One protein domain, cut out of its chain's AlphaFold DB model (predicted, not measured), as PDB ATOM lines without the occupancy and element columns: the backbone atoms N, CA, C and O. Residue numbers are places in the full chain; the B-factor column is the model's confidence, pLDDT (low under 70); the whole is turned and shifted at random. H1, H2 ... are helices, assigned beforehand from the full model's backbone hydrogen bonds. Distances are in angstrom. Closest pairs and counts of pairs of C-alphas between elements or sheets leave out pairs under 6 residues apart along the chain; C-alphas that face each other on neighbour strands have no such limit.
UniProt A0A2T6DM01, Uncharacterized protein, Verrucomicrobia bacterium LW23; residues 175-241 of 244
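This is residues 175 to 241 of the 244 residues of an uncharacterized protein of Verrucomicrobia bacterium LW23 (UniProt A0A2T6DM01). Look for four short helices in a small rounded body: the end of H4 meets the side of H2, the longest helix, H1 is near both, and H3 and the loop of residues 187 to 202 make opposite ends. The 67 printed residues hold H1, H2, H3 and H4 in chain order, no named strand, class all helix. The whole is compact, radius of gyration of the C-alphas 11.1 A, spans 28 by 24 by 18 A.

Find C-alpha 203 at (-72.270, 21.337, 46.182); from there H2 runs 15.3 A to residue 213. H1 is residues 178 to 186, 12.4 A; H3 is 218 to 226, 12.4 A. H4, residues 232 to 239, 10.5 A, ends at C-alpha 239, (-78.762, 31.777, 40.903).

From H2, look to H4: they touch, about perpendicular at 75 degrees, the closest C-alphas, of Ser 210 and Lys 239, 4.6 A apart. H1 and H2, a helical hairpin, only just touch, with 3 pairs of C-alphas within 8 A, the closest those of Leu 183 and Leu 209, 7.1 A. They run opposite ways at a shallow tilt of 33 degrees, only just short of steep. H3 and H4 are close but not clearly touching; their closest C-alphas, of Leu 224 and Leu 232, are 6.4 A apart. H2 and H3 are apart. In H1, H2, H3 and H4 every O i to N i+4 pair is within hydrogen-bond range.

The C-alphas farthest apart, of Ala 191 and Asn 218, span 30.2 A. The printed part has no cut; the H1 to H2 link, 16 residues, is long. Find pLDDT under 70 at residues 175 to 178 and 191.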
ATOM      1  N   GLU A 175     -82.753  30.134  21.051       48.84
ATOM      2  CA  GLU A 175     -81.831  29.362  20.224       48.84
ATOM      3  C   GLU A 175     -80.475  30.074  20.023       48.84
ATOM      4  O   GLU A 175     -79.543  29.506  19.452       48.84
ATOM      5  N   GLY A 176     -80.356  31.323  20.491       55.41
ATOM      6  CA  GLY A 176     -79.120  32.095  20.573       55.41
ATOM      7  C   GLY A 176     -78.334  31.942  21.883       55.41
ATOM      8  O   GLY A 176     -77.252  32.521  21.967       55.41
ATOM      9  N   PHE A 177     -78.822  31.182  22.878       69.81
ATOM     10  CA  PHE A 177     -78.161  31.021  24.187       69.81
ATOM     11  C   PHE A 177     -77.822  29.546  24.488       69.81
ATOM     12  O   PHE A 177     -78.550  28.874  25.227       69.81
ATOM     13  N   PRO A 178     -76.716  29.003  23.947       68.81
ATOM     14  CA  PRO A 178     -76.263  27.636  24.234       68.81
ATOM     15  C   PRO A 178     -76.149  27.331  25.735       68.81
ATOM     16  O   PRO A 178     -76.473  26.230  26.184       68.81
ATOM     17  N   GLU A 179     -75.743  28.322  26.524       75.56
ATOM     18  CA  GLU A 179     -75.621  28.245  27.976       75.56
ATOM     19  C   GLU A 179     -76.982  28.016  28.643       75.56
ATOM     20  O   GLU A 179     -77.083  27.216  29.573       75.56
ATOM     21  N   LEU A 180     -78.050  28.643  28.138       83.06
ATOM     22  CA  LEU A 180     -79.410  28.437  28.639       83.06
ATOM     23  C   LEU A 180     -79.874  26.998  28.388       83.06
ATOM     24  O   LEU A 180     -80.453  26.377  29.276       83.06
ATOM     25  N   HIS A 181     -79.578  26.431  27.216       79.50
ATOM     26  CA  HIS A 181     -79.908  25.034  26.919       79.50
ATOM     27  C   HIS A 181     -79.185  24.059  27.848       79.50
ATOM     28  O   HIS A 181     -79.807  23.130  28.370       79.50
ATOM     29  N   PHE A 182     -77.894  24.286  28.092       83.12
ATOM     30  CA  PHE A 182     -77.124  23.495  29.047       83.12
ATOM     31  C   PHE A 182     -77.706  23.592  30.465       83.12
ATOM     32  O   PHE A 182     -77.872  22.568  31.131       83.12
ATOM     33  N   LEU A 183     -78.073  24.797  30.911       88.31
ATOM     34  CA  LEU A 183     -78.683  25.032  32.222       88.31
ATOM     35  C   LEU A 183     -80.038  24.330  32.355       88.31
ATOM     36  O   LEU A 183     -80.279  23.638  33.343       88.31
ATOM     37  N   LEU A 184     -80.896  24.427  31.338       88.12
ATOM     38  CA  LEU A 184     -82.196  23.755  31.313       88.12
ATOM     39  C   LEU A 184     -82.054  22.232  31.327       88.12
ATOM     40  O   LEU A 184     -82.804  21.552  32.028       88.12
ATOM     41  N   HIS A 185     -81.081  21.692  30.592       85.75
ATOM     42  CA  HIS A 185     -80.770  20.266  30.621       85.75
ATOM     43  C   HIS A 185     -80.264  19.836  32.006       85.75
ATOM     44  O   HIS A 185     -80.761  18.870  32.579       85.75
ATOM     45  N   SER A 186     -79.332  20.593  32.583       84.56
ATOM     46  CA  SER A 186     -78.743  20.316  33.901       84.56
ATOM     47  C   SER A 186     -79.772  20.398  35.028       84.56
ATOM     48  O   SER A 186     -79.696  19.629  35.988       84.56
ATOM     49  N   ALA A 187     -80.770  21.272  34.883       88.56
ATOM     50  CA  ALA A 187     -81.895  21.416  35.796       88.56
ATOM     51  C   ALA A 187     -83.000  20.366  35.612       88.56
ATOM     52  O   ALA A 187     -83.969  20.371  36.365       88.56
ATOM     53  N   THR A 188     -82.870  19.450  34.649       86.38
ATOM     54  CA  THR A 188     -83.861  18.403  34.381       86.38
ATOM     55  C   THR A 188     -83.378  17.058  34.924       86.38
ATOM     56  O   THR A 188     -82.219  16.677  34.771       86.38
ATOM     57  N   CYS A 189     -84.262  16.310  35.580       78.00
ATOM     58  CA  CYS A 189     -83.984  14.937  35.976       78.00
ATOM     59  C   CYS A 189     -84.059  14.022  34.740       78.00
ATOM     60  O   CYS A 189     -85.128  13.939  34.132       78.00
ATOM     61  N   PRO A 190     -82.989  13.285  34.384       72.31
ATOM     62  CA  PRO A 190     -82.990  12.453  33.177       72.31
ATOM     63  C   PRO A 190     -84.068  11.363  33.190       72.31
ATOM     64  O   PRO A 190     -84.612  11.023  32.147       72.31
ATOM     65  N   ALA A 191     -84.396  10.834  34.373       68.75
ATOM     66  CA  ALA A 191     -85.333   9.724  34.526       68.75
ATOM     67  C   ALA A 191     -86.808  10.138  34.421       68.75
ATOM     68  O   ALA A 191     -87.639   9.333  34.015       68.75
ATOM     69  N   THR A 192     -87.150  11.366  34.820       76.12
ATOM     70  CA  THR A 192     -88.552  11.813  34.915       76.12
ATOM     71  C   THR A 192     -88.880  12.983  34.000       76.12
ATOM     72  O   THR A 192     -90.044  13.352  33.892       76.12
ATOM     73  N   SER A 193     -87.869  13.607  33.389       77.19
ATOM     74  CA  SER A 193     -87.995  14.867  32.645       77.19
ATOM     75  C   SER A 193     -88.584  16.030  33.460       77.19
ATOM     76  O   SER A 193     -88.916  17.071  32.900       77.19
ATOM     77  N   LEU A 194     -88.684  15.879  34.785       85.62
ATOM     78  CA  LEU A 194     -89.135  16.921  35.702       85.62
ATOM     79  C   LEU A 194     -87.950  17.770  36.179       85.62
ATOM     80  O   LEU A 194     -86.814  17.279  36.183       85.62
ATOM     81  N   PRO A 195     -88.189  19.014  36.633       89.75
ATOM     82  CA  PRO A 195     -87.163  19.815  37.283       89.75
ATOM     83  C   PRO A 195     -86.517  19.061  38.453       89.75
ATOM     84  O   PRO A 195     -87.192  18.391  39.240       89.75
ATOM     85  N   LYS A 196     -85.192  19.153  38.574       87.94
ATOM     86  CA  LYS A 196     -84.479  18.718  39.778       87.94
ATOM     87  C   LYS A 196     -84.872  19.621  40.952       87.94
ATOM     88  O   LYS A 196     -85.202  20.786  40.770       87.94
ATOM     89  N   THR A 197     -84.777  19.087  42.163       90.88
ATOM     90  CA  THR A 197     -84.786  19.889  43.392       90.88
ATOM     91  C   THR A 197     -83.358  20.279  43.762       90.88
ATOM     92  O   THR A 197     -82.413  19.589  43.375       90.88
ATOM     93  N   LEU A 198     -83.183  21.341  44.552       86.75
ATOM     94  CA  LEU A 198     -81.858  21.823  44.958       86.75
ATOM     95  C   LEU A 198     -81.014  20.736  45.649       86.75
ATOM     96  O   LEU A 198     -79.829  20.588  45.372       86.75
ATOM     97  N   ALA A 199     -81.657  19.898  46.466       86.06
ATOM     98  CA  ALA A 199     -81.031  18.771  47.163       86.06
ATOM     99  C   ALA A 199     -80.450  17.686  46.233       86.06
ATOM    100  O   ALA A 199     -79.708  16.822  46.692       86.06
ATOM    101  N   ARG A 200     -80.805  17.693  44.941       84.44
ATOM    102  CA  ARG A 200     -80.277  16.753  43.941       84.44
ATOM    103  C   ARG A 200     -79.016  17.249  43.237       84.44
ATOM    104  O   ARG A 200     -78.458  16.485  42.454       84.44
ATOM    105  N   PHE A 201     -78.581  18.480  43.491       84.75
ATOM    106  CA  PHE A 201     -77.311  18.990  42.987       84.75
ATOM    107  C   PHE A 201     -76.207  18.737  44.011       84.75
ATOM    108  O   PHE A 201     -76.375  18.991  45.205       84.75
ATOM    109  N   GLY A 202     -75.050  18.267  43.547       83.94
ATOM    110  CA  GLY A 202     -73.848  18.281  44.383       83.94
ATOM    111  C   GLY A 202     -73.407  19.722  44.671       83.94
ATOM    112  O   GLY A 202     -73.621  20.605  43.845       83.94
ATOM    113  N   LYS A 203     -72.733  19.979  45.806       82.94
ATOM    114  CA  LYS A 203     -72.270  21.337  46.182       82.94
ATOM    115  C   LYS A 203     -71.437  22.007  45.074       82.94
ATOM    116  O   LYS A 203     -71.636  23.180  44.779       82.94
ATOM    117  N   GLY A 204     -70.538  21.252  44.434       78.25
ATOM    118  CA  GLY A 204     -69.719  21.752  43.323       78.25
ATOM    119  C   GLY A 204     -70.520  22.038  42.049       78.25
ATOM    120  O   GLY A 204     -70.311  23.068  41.412       78.25
ATOM    121  N   GLU A 205     -71.475  21.166  41.711       83.81
ATOM    122  CA  GLU A 205     -72.388  21.358  40.574       83.81
ATOM    123  C   GLU A 205     -73.244  22.614  40.784       83.81
ATOM    124  O   GLU A 205     -73.321  23.463  39.900       83.81
ATOM    125  N   ALA A 206     -73.812  22.783  41.981       86.62
ATOM    126  CA  ALA A 206     -74.642  23.929  42.334       86.62
ATOM    127  C   ALA A 206     -73.880  25.265  42.242       86.62
ATOM    128  O   ALA A 206     -74.392  26.209  41.642       86.62
ATOM    129  N   CYS A 207     -72.644  25.342  42.760       84.50
ATOM    130  CA  CYS A 207     -71.807  26.543  42.620       84.50
ATOM    131  C   CYS A 207     -71.494  26.864  41.151       84.50
ATOM    132  O   CYS A 207     -71.651  28.005  40.725       84.50
ATOM    133  N   CYS A 208     -71.097  25.863  40.359       83.50
ATOM    134  CA  CYS A 208     -70.769  26.065  38.946       83.50
ATOM    135  C   CYS A 208     -71.980  26.568  38.140       83.50
ATOM    136  O   CYS A 208     -71.855  27.476  37.315       83.50
ATOM    137  N   LEU A 209     -73.167  26.012  38.404       87.88
ATOM    138  CA  LEU A 209     -74.403  26.451  37.762       87.88
ATOM    139  C   LEU A 209     -74.808  27.861  38.210       87.88
ATOM    140  O   LEU A 209     -75.228  28.644  37.361       87.88
ATOM    141  N   SER A 210     -74.639  28.212  39.492       89.75
ATOM    142  CA  SER A 210     -74.884  29.573  40.003       89.75
ATOM    143  C   SER A 210     -74.042  30.619  39.260       89.75
ATOM    144  O   SER A 210     -74.575  31.613  38.759       89.75
ATOM    145  N   ASP A 211     -72.744  30.363  39.083       86.25
ATOM    146  CA  ASP A 211     -71.849  31.261  38.342       86.25
ATOM    147  C   ASP A 211     -72.285  31.450  36.883       86.25
ATOM    148  O   ASP A 211     -72.234  32.562  36.350       86.25
ATOM    149  N   LEU A 212     -72.730  30.375  36.227       84.06
ATOM    150  CA  LEU A 212     -73.211  30.426  34.846       84.06
ATOM    151  C   LEU A 212     -74.551  31.174  34.739       84.06
ATOM    152  O   LEU A 212     -74.735  31.988  33.833       84.06
ATOM    153  N   LEU A 213     -75.461  30.961  35.692       91.50
ATOM    154  CA  LEU A 213     -76.760  31.638  35.774       91.50
ATOM    155  C   LEU A 213     -76.620  33.147  35.981       91.50
ATOM    156  O   LEU A 213     -77.382  33.924  35.399       91.50
ATOM    157  N   ASN A 214     -75.627  33.574  36.761       88.25
ATOM    158  CA  ASN A 214     -75.327  34.988  36.983       88.25
ATOM    159  C   ASN A 214     -74.757  35.696  35.741       88.25
ATOM    160  O   ASN A 214     -74.783  36.923  35.675       88.25
ATOM    161  N   ARG A 215     -74.296  34.945  34.734       85.06
ATOM    162  CA  ARG A 215     -73.817  35.482  33.450       85.06
ATOM    163  C   ARG A 215     -74.897  35.527  32.369       85.06
ATOM    164  O   ARG A 215     -74.654  36.101  31.309       85.06
ATOM    165  N   LEU A 216     -76.073  34.935  32.605       84.12
ATOM    166  CA  LEU A 216     -77.162  34.974  31.631       84.12
ATOM    167  C   LEU A 216     -77.701  36.406  31.460       84.12
ATOM    168  O   LEU A 216     -77.960  37.085  32.457       84.12
ATOM    169  N   PRO A 217     -77.956  36.856  30.217       83.44
ATOM    170  CA  PRO A 217     -78.566  38.158  29.976       83.44
ATOM    171  C   PRO A 217     -80.015  38.191  30.486       83.44
ATOM    172  O   PRO A 217     -80.717  37.181  30.452       83.44
ATOM    173  N   ASN A 218     -80.507  39.370  30.887       83.81
ATOM    174  CA  ASN A 218     -81.896  39.561  31.348       83.81
ATOM    175  C   ASN A 218     -82.936  39.020  30.355       83.81
ATOM    176  O   ASN A 218     -83.942  38.445  30.758       83.81
ATOM    177  N   ALA A 219     -82.637  39.132  29.064       80.81
ATOM    178  CA  ALA A 219     -83.474  38.652  27.977       80.81
ATOM    179  C   ALA A 219     -83.748  37.127  28.060       80.81
ATOM    180  O   ALA A 219     -84.852  36.676  27.767       80.81
ATOM    181  N   ALA A 220     -82.783  36.328  28.536       83.69
ATOM    182  CA  ALA A 220     -82.967  34.889  28.755       83.69
ATOM    183  C   ALA A 220     -83.919  34.596  29.932       83.69
ATOM    184  O   ALA A 220     -84.740  33.683  29.863       83.69
ATOM    185  N   TRP A 221     -83.851  35.398  30.999       88.50
ATOM    186  CA  TRP A 221     -84.746  35.284  32.156       88.50
ATOM    187  C   TRP A 221     -86.182  35.692  31.821       88.50
ATOM    188  O   TRP A 221     -87.131  35.028  32.236       88.50
ATOM    189  N   GLU A 222     -86.353  36.765  31.051       85.81
ATOM    190  CA  GLU A 222     -87.661  37.189  30.543       85.81
ATOM    191  C   GLU A 222     -88.293  36.114  29.659       85.81
ATOM    192  O   GLU A 222     -89.480  35.824  29.805       85.81
ATOM    193  N   TRP A 223     -87.493  35.468  28.808       84.31
ATOM    194  CA  TRP A 223     -87.954  34.362  27.977       84.31
ATOM    195  C   TRP A 223     -88.468  33.174  28.805       84.31
ATOM    196  O   TRP A 223     -89.551  32.658  28.527       84.31
ATOM    197  N   LEU A 224     -87.737  32.763  29.851       87.25
ATOM    198  CA  LEU A 224     -88.172  31.677  30.741       87.25
ATOM    199  C   LEU A 224     -89.504  32.001  31.434       87.25
ATOM    200  O   LEU A 224     -90.382  31.141  31.502       87.25
ATOM    201  N   ARG A 225     -89.671  33.245  31.904       91.19
ATOM    202  CA  ARG A 225     -90.906  33.717  32.554       91.19
ATOM    203  C   ARG A 225     -92.097  33.738  31.608       91.19
ATOM    204  O   ARG A 225     -93.178  33.312  31.989       91.19
ATOM    205  N   GLN A 226     -91.907  34.203  30.375       88.50
ATOM    206  CA  GLN A 226     -92.983  34.266  29.379       88.50
ATOM    207  C   GLN A 226     -93.536  32.886  29.007       88.50
ATOM    208  O   GLN A 226     -94.683  32.783  28.580       88.50
ATOM    209  N   ARG A 227     -92.725  31.835  29.146       83.00
ATOM    210  CA  ARG A 227     -93.108  30.461  28.802       83.00
ATOM    211  C   ARG A 227     -93.620  29.641  29.972       83.00
ATOM    212  O   ARG A 227     -93.968  28.487  29.744       83.00
ATOM    213  N   ASP A 228     -93.637  30.222  31.169       87.69
ATOM    214  CA  ASP A 228     -93.976  29.512  32.399       87.69
ATOM    215  C   ASP A 228     -93.176  28.200  32.523       87.69
ATOM    216  O   ASP A 228     -93.717  27.114  32.739       87.69
ATOM    217  N   ASP A 229     -91.863  28.274  32.252       88.62
ATOM    218  CA  ASP A 229     -91.030  27.073  32.213       88.62
ATOM    219  C   ASP A 229     -90.956  26.446  33.617       88.62
ATOM    220  O   ASP A 229     -90.536  27.120  34.563       88.62
ATOM    221  N   PRO A 230     -91.278  25.150  33.779       88.25
ATOM    222  CA  PRO A 230     -91.326  24.511  35.094       88.25
ATOM    223  C   PRO A 230     -89.963  24.485  35.800       88.25
ATOM    224  O   PRO A 230     -89.891  24.249  37.004       88.25
ATOM    225  N   ARG A 231     -88.864  24.715  35.071       93.06
ATOM    226  CA  ARG A 231     -87.504  24.767  35.623       93.06
ATOM    227  C   ARG A 231     -87.124  26.154  36.132       93.06
ATOM    228  O   ARG A 231     -86.093  26.275  36.783       93.06
ATOM    229  N   LEU A 232     -87.918  27.193  35.867       93.81
ATOM    230  CA  LEU A 232     -87.593  28.563  36.268       93.81
ATOM    231  C   LEU A 232     -87.328  28.670  37.776       93.81
ATOM    232  O   LEU A 232     -86.316  29.246  38.162       93.81
ATOM    233  N   GLY A 233     -88.171  28.048  38.607       92.38
ATOM    234  CA  GLY A 233     -88.026  28.099  40.067       92.38
ATOM    235  C   GLY A 233     -86.665  27.589  40.546       92.38
ATOM    236  O   GLY A 233     -85.956  28.293  41.260       92.38
ATOM    237  N   ILE A 234     -86.236  26.413  40.070       94.38
ATOM    238  CA  ILE A 234     -84.939  25.855  40.473       94.38
ATOM    239  C   ILE A 234     -83.755  26.663  39.924       94.38
ATOM    240  O   ILE A 234     -82.728  26.778  40.588       94.38
ATOM    241  N   LEU A 235     -83.879  27.254  38.732       94.94
ATOM    242  CA  LEU A 235     -82.838  28.123  38.179       94.94
ATOM    243  C   LEU A 235     -82.706  29.430  38.982       94.94
ATOM    244  O   LEU A 235     -81.589  29.893  39.199       94.94
ATOM    245  N   GLU A 236     -83.813  30.010  39.454       95.06
ATOM    246  CA  GLU A 236     -83.787  31.186  40.336       95.06
ATOM    247  C   GLU A 236     -83.200  30.845  41.716       95.06
ATOM    248  O   GLU A 236     -82.378  31.603  42.232       95.06
ATOM    249  N   GLU A 237     -83.534  29.681  42.285       94.06
ATOM    250  CA  GLU A 237     -82.909  29.183  43.520       94.06
ATOM    251  C   GLU A 237     -81.392  29.008  43.366       94.06
ATOM    252  O   GLU A 237     -80.627  29.508  44.192       94.06
ATOM    253  N   LEU A 238     -80.945  28.353  42.287       92.94
ATOM    254  CA  LEU A 238     -79.524  28.145  41.999       92.94
ATOM    255  C   LEU A 238     -78.776  29.467  41.806       92.94
ATOM    256  O   LEU A 238     -77.673  29.608  42.324       92.94
ATOM    257  N   LYS A 239     -79.367  30.449  41.111       94.12
ATOM    258  CA  LYS A 239     -78.762  31.777  40.903       94.12
ATOM    259  C   LYS A 239     -78.489  32.502  42.225       94.12
ATOM    260  O   LYS A 239     -77.500  33.224  42.341       94.12
ATOM    261  N   ASN A 240     -79.378  32.327  43.202       92.44
ATOM    262  CA  ASN A 240     -79.315  32.994  44.501       92.44
ATOM    263  C   ASN A 240     -78.383  32.296  45.505       92.44
ATOM    264  O   ASN A 240     -78.194  32.807  46.612       92.44
ATOM    265  N   LEU A 241     -77.781  31.156  45.150       88.56
ATOM    266  CA  LEU A 241     -76.756  30.531  45.976       88.56
ATOM    267  C   LEU A 241     -75.506  31.413  45.997       88.56
ATOM    268  O   LEU A 241     -74.751  31.464  45.024       88.56
TER     269      LEU A 241